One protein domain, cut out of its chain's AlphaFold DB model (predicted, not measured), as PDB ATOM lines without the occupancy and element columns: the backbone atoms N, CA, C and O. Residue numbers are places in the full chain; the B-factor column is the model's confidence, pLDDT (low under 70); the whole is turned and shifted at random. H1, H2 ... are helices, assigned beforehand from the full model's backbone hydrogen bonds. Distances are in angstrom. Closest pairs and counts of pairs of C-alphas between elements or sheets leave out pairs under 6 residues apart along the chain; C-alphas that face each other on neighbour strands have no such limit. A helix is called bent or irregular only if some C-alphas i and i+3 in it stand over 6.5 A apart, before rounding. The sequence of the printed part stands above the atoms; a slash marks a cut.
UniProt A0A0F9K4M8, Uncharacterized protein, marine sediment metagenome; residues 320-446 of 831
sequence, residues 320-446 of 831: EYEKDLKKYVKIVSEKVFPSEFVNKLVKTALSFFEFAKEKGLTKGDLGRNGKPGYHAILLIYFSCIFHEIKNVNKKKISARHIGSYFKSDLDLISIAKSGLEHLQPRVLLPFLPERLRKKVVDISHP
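AT A GLANCE: This is residues 320 to 446 of the 831 residues of an uncharacterized protein of marine sediment metagenome (UniProt A0A0F9K4M8). The longest helix, H2, folds back on H1 as a hairpin that covers one side of H3, the helix in the middle. On another side of H3 are the short helices H4 and H6, while H5 is near its first residues and H7 packs across its last ones. The printed part has 127 residues with seven named helices, H1 to H7 in chain order, and no named strand: all helix. It is compact and rounded, with a radius of gyration of the C-alphas of 13.2 A and spans of 33 by 31 by 27 A.

IN THESE COORDINATES: H2, residues 339 to 358, is 29.6 A long and irregular: C-alphas 340 and 343 are 7.1 A apart. H1, residues 320 to 336, is 24.1 A long and begins at C-alpha (158.442, 205.098, 140.523). H3, residues 372 to 386, measures 20.7 A; H4 is residues 399 to 404, H5 410 to 413 and H6 417 to 422. H7, residues 434 to 444, is 15.0 A long and ends at C-alpha (150.324, 192.396, 167.968).

HOW THE PARTS SIT: H3 is the hub. H2, with residues 345 to 353 alone, touches it about perpendicular at 71 degrees, only just beyond steep, closest at the C-alphas of Ala 349 and Leu 379, 4.9 A. H1 touches H3 closest at Leu 325 and Pro 372, C-alphas 4.7 A apart. H7 touches H3 residues 382 to 386 alone, about perpendicular at 85 degrees. H1 and H7 are apart. Every O i to N i+4 pair is within hydrogen-bond range in H1, H3, H4 and H7, but 14 of 16 in H2 and 0 of 2 in H6, where 3 of 3 O i to N i+3 pairs are; H5 is too short for an O i to N i+4 pair.

THE WHOLE: The C-alphas of Glu 320 and Pro 446, the two farthest apart, are 36.9 A apart. The printed part has no cut; links H2 to H3, H3 to H4 and H6 to H7 are long. Residue 408 and residues 443 to 446 have pLDDT under 70.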
ATOM      1  N   GLU A 320     158.462 203.923 139.647       91.75
ATOM      2  CA  GLU A 320     158.442 205.098 140.523       91.75
ATOM      3  C   GLU A 320     157.989 204.748 141.941       91.75
ATOM      4  O   GLU A 320     158.543 205.271 142.906       91.75
ATOM      5  N   TYR A 321     157.009 203.847 142.089       94.00
ATOM      6  CA  TYR A 321     156.559 203.388 143.401       94.00
ATOM      7  C   TYR A 321     157.685 202.674 144.149       94.00
ATOM      8  O   TYR A 321     157.910 202.959 145.325       94.00
ATOM      9  N   GLU A 322     158.390 201.756 143.485       94.88
ATOM     10  CA  GLU A 322     159.510 201.029 144.088       94.88
ATOM     11  C   GLU A 322     160.670 201.968 144.438       94.88
ATOM     12  O   GLU A 322     161.243 201.875 145.527       94.88
ATOM     13  N   LYS A 323     160.983 202.918 143.549       94.75
ATOM     14  CA  LYS A 323     161.998 203.953 143.778       94.75
ATOM     15  C   LYS A 323     161.667 204.800 145.009       94.75
ATOM     16  O   LYS A 323     162.514 204.977 145.887       94.75
ATOM     17  N   ASP A 324     160.426 205.270 145.110       93.38
ATOM     18  CA  ASP A 324     159.947 206.037 146.259       93.38
ATOM     19  C   ASP A 324     159.927 205.199 147.540       93.38
ATOM     20  O   ASP A 324     160.324 205.683 148.601       93.38
ATOM     21  N   LEU A 325     159.511 203.933 147.462       94.88
ATOM     22  CA  LEU A 325     159.509 203.022 148.603       94.88
ATOM     23  C   LEU A 325     160.924 202.837 149.156       94.88
ATOM     24  O   LEU A 325     161.129 203.020 150.355       94.88
ATOM     25  N   LYS A 326     161.903 202.541 148.292       96.56
ATOM     26  CA  LYS A 326     163.320 202.388 148.665       96.56
ATOM     27  C   LYS A 326     163.853 203.652 149.341       96.56
ATOM     28  O   LYS A 326     164.448 203.578 150.419       96.56
ATOM     29  N   LYS A 327     163.557 204.821 148.765       96.00
ATOM     30  CA  LYS A 327     163.895 206.127 149.347       96.00
ATOM     31  C   LYS A 327     163.275 206.313 150.737       96.00
ATOM     32  O   LYS A 327     163.974 206.703 151.671       96.00
ATOM     33  N   TYR A 328     161.983 206.032 150.902       95.81
ATOM     34  CA  TYR A 328     161.298 206.232 152.181       95.81
ATOM     35  C   TYR A 328     161.696 205.208 153.245       95.81
ATOM     36  O   TYR A 328     161.803 205.583 154.407       95.81
ATOM     37  N   VAL A 329     161.978 203.953 152.885       95.81
ATOM     38  CA  VAL A 329     162.521 202.937 153.809       95.81
ATOM     39  C   VAL A 329     163.839 203.420 154.421       95.81
ATOM     40  O   VAL A 329     164.020 203.329 155.639       95.81
ATOM     41  N   LYS A 330     164.723 204.009 153.606       95.50
ATOM     42  CA  LYS A 330     165.978 204.613 154.072       95.50
ATOM     43  C   LYS A 330     165.729 205.789 155.024       95.50
ATOM     44  O   LYS A 330     166.192 205.749 156.160       95.50
ATOM     45  N   ILE A 331     164.901 206.755 154.617       92.69
ATOM     46  CA  ILE A 331     164.548 207.930 155.441       92.69
ATOM     47  C   ILE A 331     163.921 207.519 156.785       92.69
ATOM     48  O   ILE A 331     164.238 208.095 157.826       92.69
ATOM     49  N   VAL A 332     163.016 206.531 156.781       90.50
ATOM     50  CA  VAL A 332     162.372 206.013 158.000       90.50
ATOM     51  C   VAL A 332     163.390 205.371 158.935       90.50
ATOM     52  O   VAL A 332     163.342 205.619 160.139       90.50
ATOM     53  N   SER A 333     164.329 204.603 158.389       92.00
ATOM     54  CA  SER A 333     165.372 203.941 159.173       92.00
ATOM     55  C   SER A 333     166.319 204.946 159.826       92.00
ATOM     56  O   SER A 333     166.488 204.917 161.041       92.00
ATOM     57  N   GLU A 334     166.874 205.871 159.041       93.19
ATOM     58  CA  GLU A 334     167.859 206.867 159.495       93.19
ATOM     59  C   GLU A 334     167.307 207.800 160.573       93.19
ATOM     60  O   GLU A 334     168.030 208.234 161.464       93.19
ATOM     61  N   LYS A 335     166.011 208.117 160.509       90.94
ATOM     62  CA  LYS A 335     165.400 209.053 161.453       90.94
ATOM     63  C   LYS A 335     165.007 208.420 162.783       90.94
ATOM     64  O   LYS A 335     164.894 209.123 163.785       90.94
ATOM     65  N   VAL A 336     164.694 207.126 162.779       89.25
ATOM     66  CA  VAL A 336     164.125 206.439 163.947       89.25
ATOM     67  C   VAL A 336     165.182 205.637 164.701       89.25
ATOM     68  O   VAL A 336     165.061 205.495 165.917       89.25
ATOM     69  N   PHE A 337     166.211 205.137 164.014       92.00
ATOM     70  CA  PHE A 337     167.171 204.189 164.575       92.00
ATOM     71  C   PHE A 337     168.609 204.725 164.533       92.00
ATOM     72  O   PHE A 337     168.949 205.478 163.622       92.00
ATOM     73  N   PRO A 338     169.471 204.321 165.487       90.38
ATOM     74  CA  PRO A 338     170.909 204.577 165.414       90.38
ATOM     75  C   PRO A 338     171.527 204.012 164.126       90.38
ATOM     76  O   PRO A 338     171.061 202.993 163.606       90.38
ATOM     77  N   SER A 339     172.595 204.651 163.633       89.44
ATOM     78  CA  SER A 339     173.239 204.342 162.344       89.44
ATOM     79  C   SER A 339     173.640 202.870 162.189       89.44
ATOM     80  O   SER A 339     173.481 202.312 161.106       89.44
ATOM     81  N   GLU A 340     174.068 202.216 163.270       93.31
ATOM     82  CA  GLU A 340     174.446 200.795 163.289       93.31
ATOM     83  C   GLU A 340     173.297 199.844 162.895       93.31
ATOM     84  O   GLU A 340     173.529 198.788 162.306       93.31
ATOM     85  N   PHE A 341     172.039 200.231 163.140       91.88
ATOM     86  CA  PHE A 341     170.865 199.421 162.796       91.88
ATOM     87  C   PHE A 341     170.302 199.731 161.408       91.88
ATOM     88  O   PHE A 341     169.591 198.896 160.845       91.88
ATOM     89  N   VAL A 342     170.603 200.906 160.845       93.19
ATOM     90  CA  VAL A 342     169.966 201.416 159.618       93.19
ATOM     91  C   VAL A 342     170.140 200.441 158.460       93.19
ATOM     92  O   VAL A 342     169.149 199.988 157.890       93.19
ATOM     93  N   ASN A 343     171.375 200.047 158.147       94.25
ATOM     94  CA  ASN A 343     171.649 199.169 157.005       94.25
ATOM     95  C   ASN A 343     170.973 197.799 157.160       94.25
ATOM     96  O   ASN A 343     170.403 197.269 156.203       94.25
ATOM     97  N   LYS A 344     170.969 197.258 158.385       95.88
ATOM     98  CA  LYS A 344     170.316 195.985 158.712       95.88
ATOM     99  C   LYS A 344     168.802 196.069 158.497       95.88
ATOM    100  O   LYS A 344     168.218 195.195 157.858       95.88
ATOM    101  N   LEU A 345     168.170 197.135 158.996       94.31
ATOM    102  CA  LEU A 345     166.725 197.348 158.896       94.31
ATOM    103  C   LEU A 345     166.272 197.624 157.461       94.31
ATOM    104  O   LEU A 345     165.264 197.053 157.041       94.31
ATOM    105  N   VAL A 346     167.024 198.437 156.710       95.75
ATOM    106  CA  VAL A 346     166.761 198.726 155.292       95.75
ATOM    107  C   VAL A 346     166.834 197.443 154.469       95.75
ATOM    108  O   VAL A 346     165.885 197.136 153.748       95.75
ATOM    109  N   LYS A 347     167.905 196.651 154.621       96.88
ATOM    110  CA  LYS A 347     168.073 195.383 153.894       96.88
ATOM    111  C   LYS A 347     166.911 194.425 154.163       96.88
ATOM    112  O   LYS A 347     166.315 193.898 153.226       96.88
ATOM    113  N   THR A 348     166.540 194.241 155.432       95.19
ATOM    114  CA  THR A 348     165.416 193.373 155.810       95.19
ATOM    115  C   THR A 348     164.074 193.904 155.295       95.19
ATOM    116  O   THR A 348     163.286 193.134 154.753       95.19
ATOM    117  N   ALA A 349     163.829 195.215 155.373       95.25
ATOM    118  CA  ALA A 349     162.576 195.811 154.907       95.25
ATOM    119  C   ALA A 349     162.380 195.622 153.399       95.25
ATOM    120  O   ALA A 349     161.285 195.270 152.964       95.25
ATOM    121  N   LEU A 350     163.442 195.809 152.613       96.69
ATOM    122  CA  LEU A 350     163.400 195.585 151.171       96.69
ATOM    123  C   LEU A 350     163.232 194.099 150.832       96.69
ATOM    124  O   LEU A 350     162.442 193.782 149.953       96.69
ATOM    125  N   SER A 351     163.858 193.182 151.582       96.00
ATOM    126  CA  SER A 351     163.620 191.742 151.382       96.00
ATOM    127  C   SER A 351     162.171 191.325 151.659       96.00
ATOM    128  O   SER A 351     161.635 190.483 150.946       96.00
ATOM    129  N   PHE A 352     161.497 191.937 152.642       93.88
ATOM    130  CA  PHE A 352     160.072 191.680 152.879       93.88
ATOM    131  C   PHE A 352     159.188 192.240 151.775       93.88
ATOM    132  O   PHE A 352     158.158 191.645 151.480       93.88
ATOM    133  N   PHE A 353     159.578 193.360 151.167       95.19
ATOM    134  CA  PHE A 353     158.862 193.900 150.021       95.19
ATOM    135  C   PHE A 353     158.950 192.967 148.808       95.19
ATOM    136  O   PHE A 353     157.910 192.634 148.248       95.19
ATOM    137  N   GLU A 354     160.151 192.498 148.452       95.19
ATOM    138  CA  GLU A 354     160.321 191.557 147.334       95.19
ATOM    139  C   GLU A 354     159.601 190.229 147.602       95.19
ATOM    140  O   GLU A 354     158.824 189.779 146.765       95.19
ATOM    141  N   PHE A 355     159.729 189.668 148.810       92.81
ATOM    142  CA  PHE A 355     159.000 188.453 149.190       92.81
ATOM    143  C   PHE A 355     157.476 188.636 149.113       92.81
ATOM    144  O   PHE A 355     156.756 187.763 148.633       92.81
ATOM    145  N   ALA A 356     156.952 189.777 149.572       91.31
ATOM    146  CA  ALA A 356     155.525 190.056 149.476       91.31
ATOM    147  C   ALA A 356     155.070 190.184 148.013       91.31
ATOM    148  O   ALA A 356     153.995 189.694 147.667       91.31
ATOM    149  N   LYS A 357     155.902 190.790 147.152       93.75
ATOM    150  CA  LYS A 357     155.672 190.897 145.704       93.75
ATOM    151  C   LYS A 357     155.620 189.516 145.045       93.75
ATOM    152  O   LYS A 357     154.680 189.239 144.309       93.75
ATOM    153  N   GLU A 358     156.546 188.620 145.388       92.75
ATOM    154  CA  GLU A 358     156.548 187.214 144.940       92.75
ATOM    155  C   GLU A 358     155.294 186.446 145.389       92.75
ATOM    156  O   GLU A 358     154.829 185.542 144.698       92.75
ATOM    157  N   LYS A 359     154.704 186.819 146.532       91.94
ATOM    158  CA  LYS A 359     153.429 186.272 147.030       91.94
ATOM    159  C   LYS A 359     152.187 186.960 146.457       91.94
ATOM    160  O   LYS A 359     151.087 186.723 146.952       91.94
ATOM    161  N   GLY A 360     152.345 187.784 145.423       93.25
ATOM    162  CA  GLY A 360     151.238 188.425 144.719       93.25
ATOM    163  C   GLY A 360     150.675 189.660 145.421       93.25
ATOM    164  O   GLY A 360     149.551 190.051 145.118       93.25
ATOM    165  N   LEU A 361     151.415 190.285 146.347       92.44
ATOM    166  CA  LEU A 361     151.007 191.568 146.922       92.44
ATOM    167  C   LEU A 361     150.895 192.617 145.811       92.44
ATOM    168  O   LEU A 361     151.872 192.925 145.128       92.44
ATOM    169  N   THR A 362     149.732 193.245 145.706       92.06
ATOM    170  CA  THR A 362     149.493 194.378 144.815       92.06
ATOM    171  C   THR A 362     149.348 195.676 145.604       92.06
ATOM    172  O   THR A 362     149.139 195.711 146.822       92.06
ATOM    173  N   LYS A 363     149.388 196.812 144.900       87.56
ATOM    174  CA  LYS A 363     149.066 198.114 145.501       87.56
ATOM    175  C   LYS A 363     147.622 198.176 146.030       87.56
ATOM    176  O   LYS A 363     147.361 198.940 146.959       87.56
ATOM    177  N   GLY A 364     146.703 197.401 145.446       84.38
ATOM    178  CA  GLY A 364     145.291 197.350 145.836       84.38
ATOM    179  C   GLY A 364     145.082 196.746 147.224       84.38
ATOM    180  O   GLY A 364     144.287 197.274 148.003       84.38
ATOM    181  N   ASP A 365     145.876 195.733 147.578       86.19
ATOM    182  CA  ASP A 365     145.819 195.056 148.881       86.19
ATOM    183  C   ASP A 365     146.157 196.000 150.040       86.19
ATOM    184  O   ASP A 365     145.654 195.856 151.151       86.19
ATOM    185  N   LEU A 366     146.939 197.049 149.766       83.44
ATOM    186  CA  LEU A 366     147.267 198.102 150.730       83.44
ATOM    187  C   LEU A 366     146.083 199.053 151.020       83.44
ATOM    188  O   LEU A 366     146.173 199.915 151.905       83.44
ATOM    189  N   GLY A 367     144.971 198.929 150.287       81.75
ATOM    190  CA  GLY A 367     143.761 199.733 150.434       81.75
ATOM    191  C   GLY A 367     144.025 201.240 150.339       81.75
ATOM    192  O   GLY A 367     144.824 201.722 149.534       81.75
ATOM    193  N   ARG A 368     143.394 202.027 151.224       72.38
ATOM    194  CA  ARG A 368     143.617 203.488 151.312       72.38
ATOM    195  C   ARG A 368     145.050 203.873 151.729       72.38
ATOM    196  O   ARG A 368     145.399 205.050 151.653       72.38
ATOM    197  N   ASN A 369     145.873 202.902 152.139       71.19
ATOM    198  CA  ASN A 369     147.267 203.083 152.543       71.19
ATOM    199  C   ASN A 369     148.270 202.731 151.430       71.19
ATOM    200  O   ASN A 369     149.463 202.665 151.708       71.19
ATOM    201  N   GLY A 370     147.835 202.551 150.177       81.69
ATOM    202  CA  GLY A 370     148.698 202.228 149.030       81.69
ATOM    203  C   GLY A 370     149.660 203.336 148.580       81.69
ATOM    204  O   GLY A 370     149.910 203.480 147.387       81.69
ATOM    205  N   LYS A 371     150.171 204.164 149.500       91.06
ATOM    206  CA  LYS A 371     151.279 205.090 149.238       91.06
ATOM    207  C   LYS A 371     152.596 204.468 149.717       91.06
ATOM    208  O   LYS A 371     152.610 203.902 150.814       91.06
ATOM    209  N   PRO A 372     153.715 204.682 148.999       92.88
ATOM    210  CA  PRO A 372     155.008 204.104 149.363       92.88
ATOM    211  C   PRO A 372     155.451 204.450 150.791       92.88
ATOM    212  O   PRO A 372     156.004 203.608 151.487       92.88
ATOM    213  N   GLY A 373     155.143 205.658 151.284       90.69
ATOM    214  CA  GLY A 373     155.501 206.066 152.645       90.69
ATOM    215  C   GLY A 373     154.837 205.232 153.747       90.69
ATOM    216  O   GLY A 373     155.497 204.864 154.717       90.69
ATOM    217  N   TYR A 374     153.542 204.907 153.620       89.00
ATOM    218  CA  TYR A 374     152.873 204.041 154.605       89.00
ATOM    219  C   TYR A 374     153.462 202.637 154.573       89.00
ATOM    220  O   TYR A 374     153.690 202.042 155.626       89.00
ATOM    221  N   HIS A 375     153.740 202.139 153.367       92.38
ATOM    222  CA  HIS A 375     154.347 200.833 153.184       92.38
ATOM    223  C   HIS A 375     155.750 200.788 153.816       92.38
ATOM    224  O   HIS A 375     156.033 199.872 154.582       92.38
ATOM    225  N   ALA A 376     156.572 201.828 153.634       93.69
ATOM    226  CA  ALA A 376     157.887 201.947 154.269       93.69
ATOM    227  C   ALA A 376     157.820 201.874 155.805       93.69
ATOM    228  O   ALA A 376     158.597 201.144 156.419       93.69
ATOM    229  N   ILE A 377     156.869 202.577 156.439       91.06
ATOM    230  CA  ILE A 377     156.674 202.517 157.900       91.06
ATOM    231  C   ILE A 377     156.341 201.090 158.355       91.06
ATOM    232  O   ILE A 377     156.871 200.629 159.367       91.06
ATOM    233  N   LEU A 378     155.461 200.395 157.629       91.44
ATOM    234  CA  LEU A 378     155.074 199.025 157.966       91.44
ATOM    235  C   LEU A 378     156.235 198.044 157.779       91.44
ATOM    236  O   LEU A 378     156.484 197.238 158.673       91.44
ATOM    237  N   LEU A 379     156.976 198.138 156.674       93.75
ATOM    238  CA  LEU A 379     158.132 197.278 156.418       93.75
ATOM    239  C   LEU A 379     159.202 197.452 157.501       93.75
ATOM    240  O   LEU A 379     159.695 196.462 158.031       93.75
ATOM    241  N   ILE A 380     159.490 198.689 157.914       94.38
ATOM    242  CA  ILE A 380     160.434 198.950 159.009       94.38
ATOM    243  C   ILE A 380     159.924 198.422 160.349       94.38
ATOM    244  O   ILE A 380     160.700 197.838 161.107       94.38
ATOM    245  N   TYR A 381     158.628 198.558 160.641       92.50
ATOM    246  CA  TYR A 381     158.027 197.947 161.829       92.50
ATOM    247  C   TYR A 381     158.244 196.427 161.861       92.50
ATOM    248  O   TYR A 381     158.656 195.884 162.888       92.50
ATOM    249  N   PHE A 382     158.035 195.745 160.734       91.94
ATOM    250  CA  PHE A 382     158.267 194.307 160.625       91.94
ATOM    251  C   PHE A 382     159.746 193.930 160.713       91.94
ATOM    252  O   PHE A 382     160.073 192.955 161.391       91.94
ATOM    253  N   SER A 383     160.649 194.727 160.135       93.50
ATOM    254  CA  SER A 383     162.095 194.544 160.307       93.50
ATOM    255  C   SER A 383     162.514 194.629 161.775       93.50
ATOM    256  O   SER A 383     163.329 193.828 162.225       93.50
ATOM    257  N   CYS A 384     161.926 195.543 162.553       91.69
ATOM    258  CA  CYS A 384     162.202 195.641 163.990       91.69
ATOM    259  C   CYS A 384     161.780 194.378 164.739       91.69
ATOM    260  O   CYS A 384     162.538 193.876 165.562       91.69
ATOM    261  N   ILE A 385     160.593 193.844 164.429       90.00
ATOM    262  CA  ILE A 385     160.106 192.593 165.021       90.00
ATOM    263  C   ILE A 385     161.029 191.426 164.661       90.00
ATOM    264  O   ILE A 385     161.364 190.616 165.525       90.00
ATOM    265  N   PHE A 386     161.453 191.346 163.399       92.62
ATOM    266  CA  PHE A 386     162.343 190.291 162.924       92.62
ATOM    267  C   PHE A 386     163.673 190.274 163.687       92.62
ATOM    268  O   PHE A 386     164.113 189.212 164.119       92.62
ATOM    269  N   HIS A 387     164.255 191.456 163.919       93.00
ATOM    270  CA  HIS A 387     165.498 191.645 164.680       93.00
ATOM    271  C   HIS A 387     165.295 191.765 166.197       93.00
ATOM    272  O   HIS A 387     166.216 192.168 166.898       93.00
ATOM    273  N   GLU A 388     164.102 191.442 166.702       92.12
ATOM    274  CA  GLU A 388     163.763 191.441 168.134       92.12
ATOM    275  C   GLU A 388     163.955 192.796 168.841       92.12
ATOM    276  O   GLU A 388     164.077 192.883 170.065       92.12
ATOM    277  N   ILE A 389     163.894 193.891 168.080       90.19
ATOM    278  CA  ILE A 389     163.979 195.254 168.599       90.19
ATOM    279  C   ILE A 389     162.624 195.625 169.212       90.19
ATOM    280  O   ILE A 389     161.693 196.052 168.529       90.19
ATOM    281  N   LYS A 390     162.500 195.448 170.531       87.19
ATOM    282  CA  LYS A 390     161.250 195.711 171.271       87.19
ATOM    283  C   LYS A 390     161.054 197.190 171.617       87.19
ATOM    284  O   LYS A 390     159.914 197.649 171.721       87.19
ATOM    285  N   ASN A 391     162.147 197.938 171.784       86.38
ATOM    286  CA  ASN A 391     162.132 199.324 172.245       86.38
ATOM    287  C   ASN A 391     163.064 200.212 171.415       86.38
ATOM    288  O   ASN A 391     164.164 199.801 171.069       86.38
ATOM    289  N   VAL A 392     162.652 201.459 171.179       84.38
ATOM    290  CA  VAL A 392     163.506 202.541 170.657       84.38
ATOM    291  C   VAL A 392     163.327 203.739 171.573       84.38
ATOM    292  O   VAL A 392     162.193 204.132 171.857       84.38
ATOM    293  N   ASN A 393     164.431 204.308 172.064       83.12
ATOM    294  CA  ASN A 393     164.419 205.428 173.014       83.12
ATOM    295  C   ASN A 393     163.520 205.163 174.238       83.12
ATOM    296  O   ASN A 393     162.673 205.985 174.594       83.12
ATOM    297  N   LYS A 394     163.665 203.978 174.854       84.19
ATOM    298  CA  LYS A 394     162.887 203.509 176.023       84.19
ATOM    299  C   LYS A 394     161.370 203.383 175.796       84.19
ATOM    300  O   LYS A 394     160.620 203.226 176.755       84.19
ATOM    301  N   LYS A 395     160.891 203.436 174.548       80.31
ATOM    302  CA  LYS A 395     159.473 203.247 174.207       80.31
ATOM    303  C   LYS A 395     159.265 201.972 173.407       80.31
ATOM    304  O   LYS A 395     159.975 201.739 172.430       80.31
ATOM    305  N   LYS A 396     158.225 201.211 173.767       85.56
ATOM    306  CA  LYS A 396     157.786 200.022 173.026       85.56
ATOM    307  C   LYS A 396     157.447 200.393 171.584       85.56
ATOM    308  O   LYS A 396     156.617 201.280 171.345       85.56
ATOM    309  N   ILE A 397     158.081 199.731 170.622       85.56
ATOM    310  CA  ILE A 397     157.863 200.008 169.201       85.56
ATOM    311  C   ILE A 397     156.445 199.592 168.804       85.56
ATOM    312  O   ILE A 397     155.961 198.515 169.133       85.56
ATOM    313  N   SER A 398     155.777 200.464 168.055       86.62
ATOM    314  CA  SER A 398     154.561 200.158 167.301       86.62
ATOM    315  C   SER A 398     154.642 200.865 165.950       86.62
ATOM    316  O   SER A 398     155.340 201.875 165.834       86.62
ATOM    317  N   ALA A 399     153.904 200.402 164.938       82.62
ATOM    318  CA  ALA A 399     153.836 201.096 163.646       82.62
ATOM    319  C   ALA A 399     153.406 202.571 163.808       82.62
ATOM    320  O   ALA A 399     153.964 203.469 163.176       82.62
ATOM    321  N   ARG A 400     152.478 202.846 164.739       84.56
ATOM    322  CA  ARG A 400     152.069 204.212 165.098       84.56
ATOM    323  C   ARG A 400     153.197 204.987 165.783       84.56
ATOM    324  O   ARG A 400     153.359 206.169 165.497       84.56
ATOM    325  N   HIS A 401     153.979 204.351 166.658       84.56
ATOM    326  CA  HIS A 401     155.148 204.991 167.265       84.56
ATOM    327  C   HIS A 401     156.197 205.360 166.215       84.56
ATOM    328  O   HIS A 401     156.637 206.507 166.230       84.56
ATOM    329  N   ILE A 402     156.523 204.466 165.275       83.25
ATOM    330  CA  ILE A 402     157.444 204.755 164.160       83.25
ATOM    331  C   ILE A 402     156.926 205.949 163.348       83.25
ATOM    332  O   ILE A 402     157.648 206.926 163.169       83.25
ATOM    333  N   GLY A 403     155.643 205.956 162.971       81.19
ATOM    334  CA  GLY A 403     155.034 207.107 162.293       81.19
ATOM    335  C   GLY A 403     155.038 208.398 163.125       81.19
ATOM    336  O   GLY A 403     155.162 209.493 162.579       81.19
ATOM    337  N   SER A 404     154.957 208.306 164.455       82.31
ATOM    338  CA  SER A 404     154.958 209.479 165.340       82.31
ATOM    339  C   SER A 404     156.308 210.200 165.419       82.31
ATOM    340  O   SER A 404     156.316 211.395 165.716       82.31
ATOM    341  N   TYR A 405     157.426 209.534 165.094       79.44
ATOM    342  CA  TYR A 405     158.743 210.183 164.975       79.44
ATOM    343  C   TYR A 405     158.783 211.223 163.847       79.44
ATOM    344  O   TYR A 405     159.588 212.151 163.877       79.44
ATOM    345  N   PHE A 406     157.845 211.144 162.903       74.19
ATOM    346  CA  PHE A 406     157.715 212.069 161.786       74.19
ATOM    347  C   PHE A 406     156.774 213.253 162.070       74.19
ATOM    348  O   PHE A 406     156.399 213.929 161.126       74.19
ATOM    349  N   LYS A 407     156.396 213.543 163.334       71.00
ATOM    350  CA  LYS A 407     155.446 214.604 163.780       71.00
ATOM    351  C   LYS A 407     155.045 215.670 162.735       71.00
ATOM    352  O   LYS A 407     153.871 215.737 162.376       71.00
ATOM    353  N   SER A 408     155.980 216.547 162.345       64.94
ATOM    354  CA  SER A 408     155.806 217.661 161.389       64.94
ATOM    355  C   SER A 408     156.332 217.371 159.983       64.94
ATOM    356  O   SER A 408     156.136 218.178 159.086       64.94
ATOM    357  N   ASP A 409     156.990 216.234 159.805       76.75
ATOM    358  CA  ASP A 409     157.811 215.898 158.646       76.75
ATOM    359  C   ASP A 409     157.221 214.708 157.873       76.75
ATOM    360  O   ASP A 409     157.919 214.049 157.109       76.75
ATOM    361  N   LEU A 410     155.933 214.409 158.078       78.69
ATOM    362  CA  LEU A 410     155.215 213.371 157.329       78.69
ATOM    363  C   LEU A 410     155.159 213.677 155.826       78.69
ATOM    364  O   LEU A 410     155.097 212.748 155.018       78.69
ATOM    365  N   ASP A 411     155.272 214.956 155.458       79.00
ATOM    366  CA  ASP A 411     155.401 215.399 154.070       79.00
ATOM    367  C   ASP A 411     156.678 214.844 153.406       79.00
ATOM    368  O   ASP A 411     156.659 214.583 152.207       79.00
ATOM    369  N   LEU A 412     157.753 214.560 154.167       79.38
ATOM    370  CA  LEU A 412     158.995 213.969 153.629       79.38
ATOM    371  C   LEU A 412     158.796 212.562 153.056       79.38
ATOM    372  O   LEU A 412     159.583 212.125 152.221       79.38
ATOM    373  N   ILE A 413     157.763 211.858 153.520       84.06
ATOM    374  CA  ILE A 413     157.405 210.508 153.070       84.06
ATOM    375  C   ILE A 413     156.018 210.476 152.412       84.06
ATOM    376  O   ILE A 413     155.409 209.418 152.272       84.06
ATOM    377  N   SER A 414     155.504 211.639 151.995       84.19
ATOM    378  CA  SER A 414     154.225 211.786 151.282       84.19
ATOM    379  C   SER A 414     152.986 211.268 152.044       84.19
ATOM    380  O   SER A 414     151.990 210.838 151.439       84.19
ATOM    381  N   ILE A 415     153.015 211.328 153.381       83.62
ATOM    382  CA  ILE A 415     151.941 210.868 154.275       83.62
ATOM    383  C   ILE A 415     151.170 212.054 154.862       83.62
ATOM    384  O   ILE A 415     151.746 213.018 155.347       83.62
ATOM    385  N   ALA A 416     149.838 211.953 154.897       80.62
ATOM    386  CA  ALA A 416     149.007 212.895 155.642       80.62
ATOM    387  C   ALA A 416     148.861 212.437 157.100       80.62
ATOM    388  O   ALA A 416     148.668 211.252 157.370       80.62
ATOM    389  N   LYS A 417     148.855 213.381 158.046       74.75
ATOM    390  CA  LYS A 417     148.727 213.087 159.485       74.75
ATOM    391  C   LYS A 417     147.522 212.209 159.842       74.75
ATOM    392  O   LYS A 417     147.642 211.350 160.709       74.75
ATOM    393  N   SER A 418     146.387 212.404 159.171       73.88
ATOM    394  CA  SER A 418     145.167 211.623 159.404       73.88
ATOM    395  C   SER A 418     145.299 210.150 159.014       73.88
ATOM    396  O   SER A 418     144.623 209.316 159.598       73.88
ATOM    397  N   GLY A 419     146.165 209.788 158.063       71.44
ATOM    398  CA  GLY A 419     146.264 208.390 157.643       71.44
ATOM    399  C   GLY A 419     147.152 207.521 158.533       71.44
ATOM    400  O   GLY A 419     147.034 206.302 158.481       71.44
ATOM    401  N   LEU A 420     147.949 208.105 159.441       75.12
ATOM    402  CA  LEU A 420     148.630 207.326 160.487       75.12
ATOM    403  C   LEU A 420     147.640 206.628 161.437       75.12
ATOM    404  O   LEU A 420     147.973 205.610 162.043       75.12
ATOM    405  N   GLU A 421     146.426 207.168 161.585       72.38
ATOM    406  CA  GLU A 421     145.373 206.568 162.411       72.38
ATOM    407  C   GLU A 421     144.821 205.276 161.790       72.38
ATOM    408  O   GLU A 421     144.304 204.430 162.519       72.38
ATOM    409  N   HIS A 422     145.016 205.094 160.480       74.19
ATOM    410  CA  HIS A 422     144.538 203.960 159.689       74.19
ATOM    411  C   HIS A 422     145.644 202.964 159.300       74.19
ATOM    412  O   HIS A 422     145.379 202.036 158.537       74.19
ATOM    413  N   LEU A 423     146.872 203.119 159.814       75.62
ATOM    414  CA  LEU A 423     147.941 202.130 159.647       75.62
ATOM    415  C   LEU A 423     147.547 200.826 160.350       75.62
ATOM    416  O   LEU A 423     147.582 200.735 161.578       75.62
ATOM    417  N   GLN A 424     147.180 199.814 159.565       79.88
ATOM    418  CA  GLN A 424     146.848 198.483 160.058       79.88
ATOM    419  C   GLN A 424     147.931 197.489 159.622       79.88
ATOM    420  O   GLN A 424     147.925 197.064 158.469       79.88
ATOM    421  N   PRO A 425     148.840 197.069 160.527       81.00
ATOM    422  CA  PRO A 425     149.867 196.071 160.209       81.00
ATOM    423  C   PRO A 425     149.293 194.760 159.661       81.00
ATOM    424  O   PRO A 425     149.962 194.061 158.908       81.00
ATOM    425  N   ARG A 426     148.030 194.454 159.988       83.12
ATOM    426  CA  ARG A 426     147.323 193.259 159.521       83.12
ATOM    427  C   ARG A 426     147.251 193.129 158.003       83.12
ATOM    428  O   ARG A 426     147.178 192.010 157.522       83.12
ATOM    429  N   VAL A 427     147.317 194.240 157.273       82.31
ATOM    430  CA  VAL A 427     147.240 194.244 155.808       82.31
ATOM    431  C   VAL A 427     148.402 193.477 155.165       82.31
ATOM    432  O   VAL A 427     148.206 192.821 154.151       82.31
ATOM    433  N   LEU A 428     149.593 193.490 155.775       84.81
ATOM    434  CA  LEU A 428     150.762 192.783 155.238       84.81
ATOM    435  C   LEU A 428     150.947 191.373 155.809       84.81
ATOM    436  O   LEU A 428     151.730 190.610 155.258       84.81
ATOM    437  N   LEU A 429     150.232 190.997 156.878       85.94
ATOM    438  CA  LEU A 429     150.390 189.691 157.541       85.94
ATOM    439  C   LEU A 429     150.313 188.476 156.593       85.94
ATOM    440  O   LEU A 429     151.156 187.583 156.745       85.94
ATOM    441  N   PRO A 430     149.373 188.415 155.624       89.81
ATOM    442  CA  PRO A 430     149.293 187.290 154.687       89.81
ATOM    443  C   PRO A 430     150.543 187.145 153.811       89.81
ATOM    444  O   PRO A 430     150.887 186.038 153.404       89.81
ATOM    445  N   PHE A 431     151.269 188.242 153.591       88.62
ATOM    446  CA  PHE A 431     152.401 188.329 152.671       88.62
ATOM    447  C   PHE A 431     153.768 188.269 153.372       88.62
ATOM    448  O   PHE A 431     154.796 188.419 152.722       88.62
ATOM    449  N   LEU A 432     153.811 188.059 154.694       89.62
ATOM    450  CA  LEU A 432     155.063 187.900 155.445       89.62
ATOM    451  C   LEU A 432     155.498 186.427 155.539       89.62
ATOM    452  O   LEU A 432     154.636 185.542 155.553       89.62
ATOM    453  N   PRO A 433     156.810 186.150 155.697       90.94
ATOM    454  CA  PRO A 433     157.310 184.806 155.980       90.94
ATOM    455  C   PRO A 433     156.676 184.209 157.244       90.94
ATOM    456  O   PRO A 433     156.523 184.903 158.252       90.94
ATOM    457  N   GLU A 434     156.372 182.909 157.230       85.88
ATOM    458  CA  GLU A 434     155.621 182.222 158.298       85.88
ATOM    459  C   GLU A 434     156.247 182.403 159.693       85.88
ATOM    460  O   GLU A 434     155.558 182.708 160.668       85.88
ATOM    461  N   ARG A 435     157.582 182.327 159.789       87.12
ATOM    462  CA  ARG A 435     158.317 182.563 161.044       87.12
ATOM    463  C   ARG A 435     158.061 183.962 161.615       87.12
ATOM    464  O   ARG A 435     157.939 184.119 162.828       87.12
ATOM    465  N   LEU A 436     157.993 184.980 160.757       86.44
ATOM    466  CA  LEU A 436     157.721 186.354 161.172       86.44
ATOM    467  C   LEU A 436     156.239 186.558 161.477       86.44
ATOM    468  O   LEU A 436     155.914 187.240 162.440       86.44
ATOM    469  N   ARG A 437     155.347 185.941 160.696       85.56
ATOM    470  CA  ARG A 437     153.900 185.976 160.924       85.56
ATOM    471  C   ARG A 437     153.553 185.503 162.336       85.56
ATOM    472  O   ARG A 437     152.866 186.236 163.044       85.56
ATOM    473  N   LYS A 438     154.114 184.370 162.777       82.31
ATOM    474  CA  LYS A 438     153.971 183.864 164.157       82.31
ATOM    475  C   LYS A 438     154.437 184.898 165.192       82.31
ATOM    476  O   LYS A 438     153.635 185.341 166.007       82.31
ATOM    477  N   LYS A 439     155.665 185.422 165.052       83.06
ATOM    478  CA  LYS A 439     156.200 186.482 165.936       83.06
ATOM    479  C   LYS A 439     155.321 187.740 165.979       83.06
ATOM    480  O   LYS A 439     155.153 188.352 167.031       83.06
ATOM    481  N   VAL A 440     154.782 188.174 164.838       80.06
ATOM    482  CA  VAL A 440     153.908 189.352 164.775       80.06
ATOM    483  C   VAL A 440     152.591 189.069 165.481       80.06
ATOM    484  O   VAL A 440     152.126 189.950 166.200       80.06
ATOM    485  N   VAL A 441     151.985 187.894 165.298       76.38
ATOM    486  CA  VAL A 441     150.749 187.508 165.997       76.38
ATOM    487  C   VAL A 441     150.968 187.561 167.510       76.38
ATOM    488  O   VAL A 441     150.197 188.237 168.192       76.38
ATOM    489  N   ASP A 442     152.084 187.022 168.002       73.00
ATOM    490  CA  ASP A 442     152.447 187.053 169.425       73.00
ATOM    491  C   ASP A 442     152.619 188.492 169.963       73.00
ATOM    492  O   ASP A 442     152.211 188.814 171.078       73.00
ATOM    493  N   ILE A 443     153.184 189.405 169.161       69.81
ATOM    494  CA  ILE A 443     153.460 190.799 169.568       69.81
ATOM    495  C   ILE A 443     152.255 191.730 169.402       69.81
ATOM    496  O   ILE A 443     152.100 192.678 170.176       69.81
ATOM    497  N   SER A 444     151.447 191.528 168.357       61.28
ATOM    498  CA  SER A 444     150.324 192.396 167.968       61.28
ATOM    499  C   SER A 444     148.996 191.996 168.610       61.28
ATOM    500  O   SER A 444     148.063 192.803 168.621       61.28
ATOM    501  N   HIS A 445     148.957 190.833 169.260       57.50
ATOM    502  CA  HIS A 445     147.931 190.443 170.221       57.50
ATOM    503  C   HIS A 445     148.433 190.461 171.683       57.50
ATOM    504  O   HIS A 445     148.159 189.521 172.419       57.50
ATOM    505  N   PRO A 446     149.039 191.554 172.205       47.50
ATOM    506  CA  PRO A 446     149.345 191.645 173.636       47.50
ATOM    507  C   PRO A 446     148.065 191.832 174.477       47.50
ATOM    508  O   PRO A 446     148.129 192.053 175.677       47.50
TER     509      PRO A 446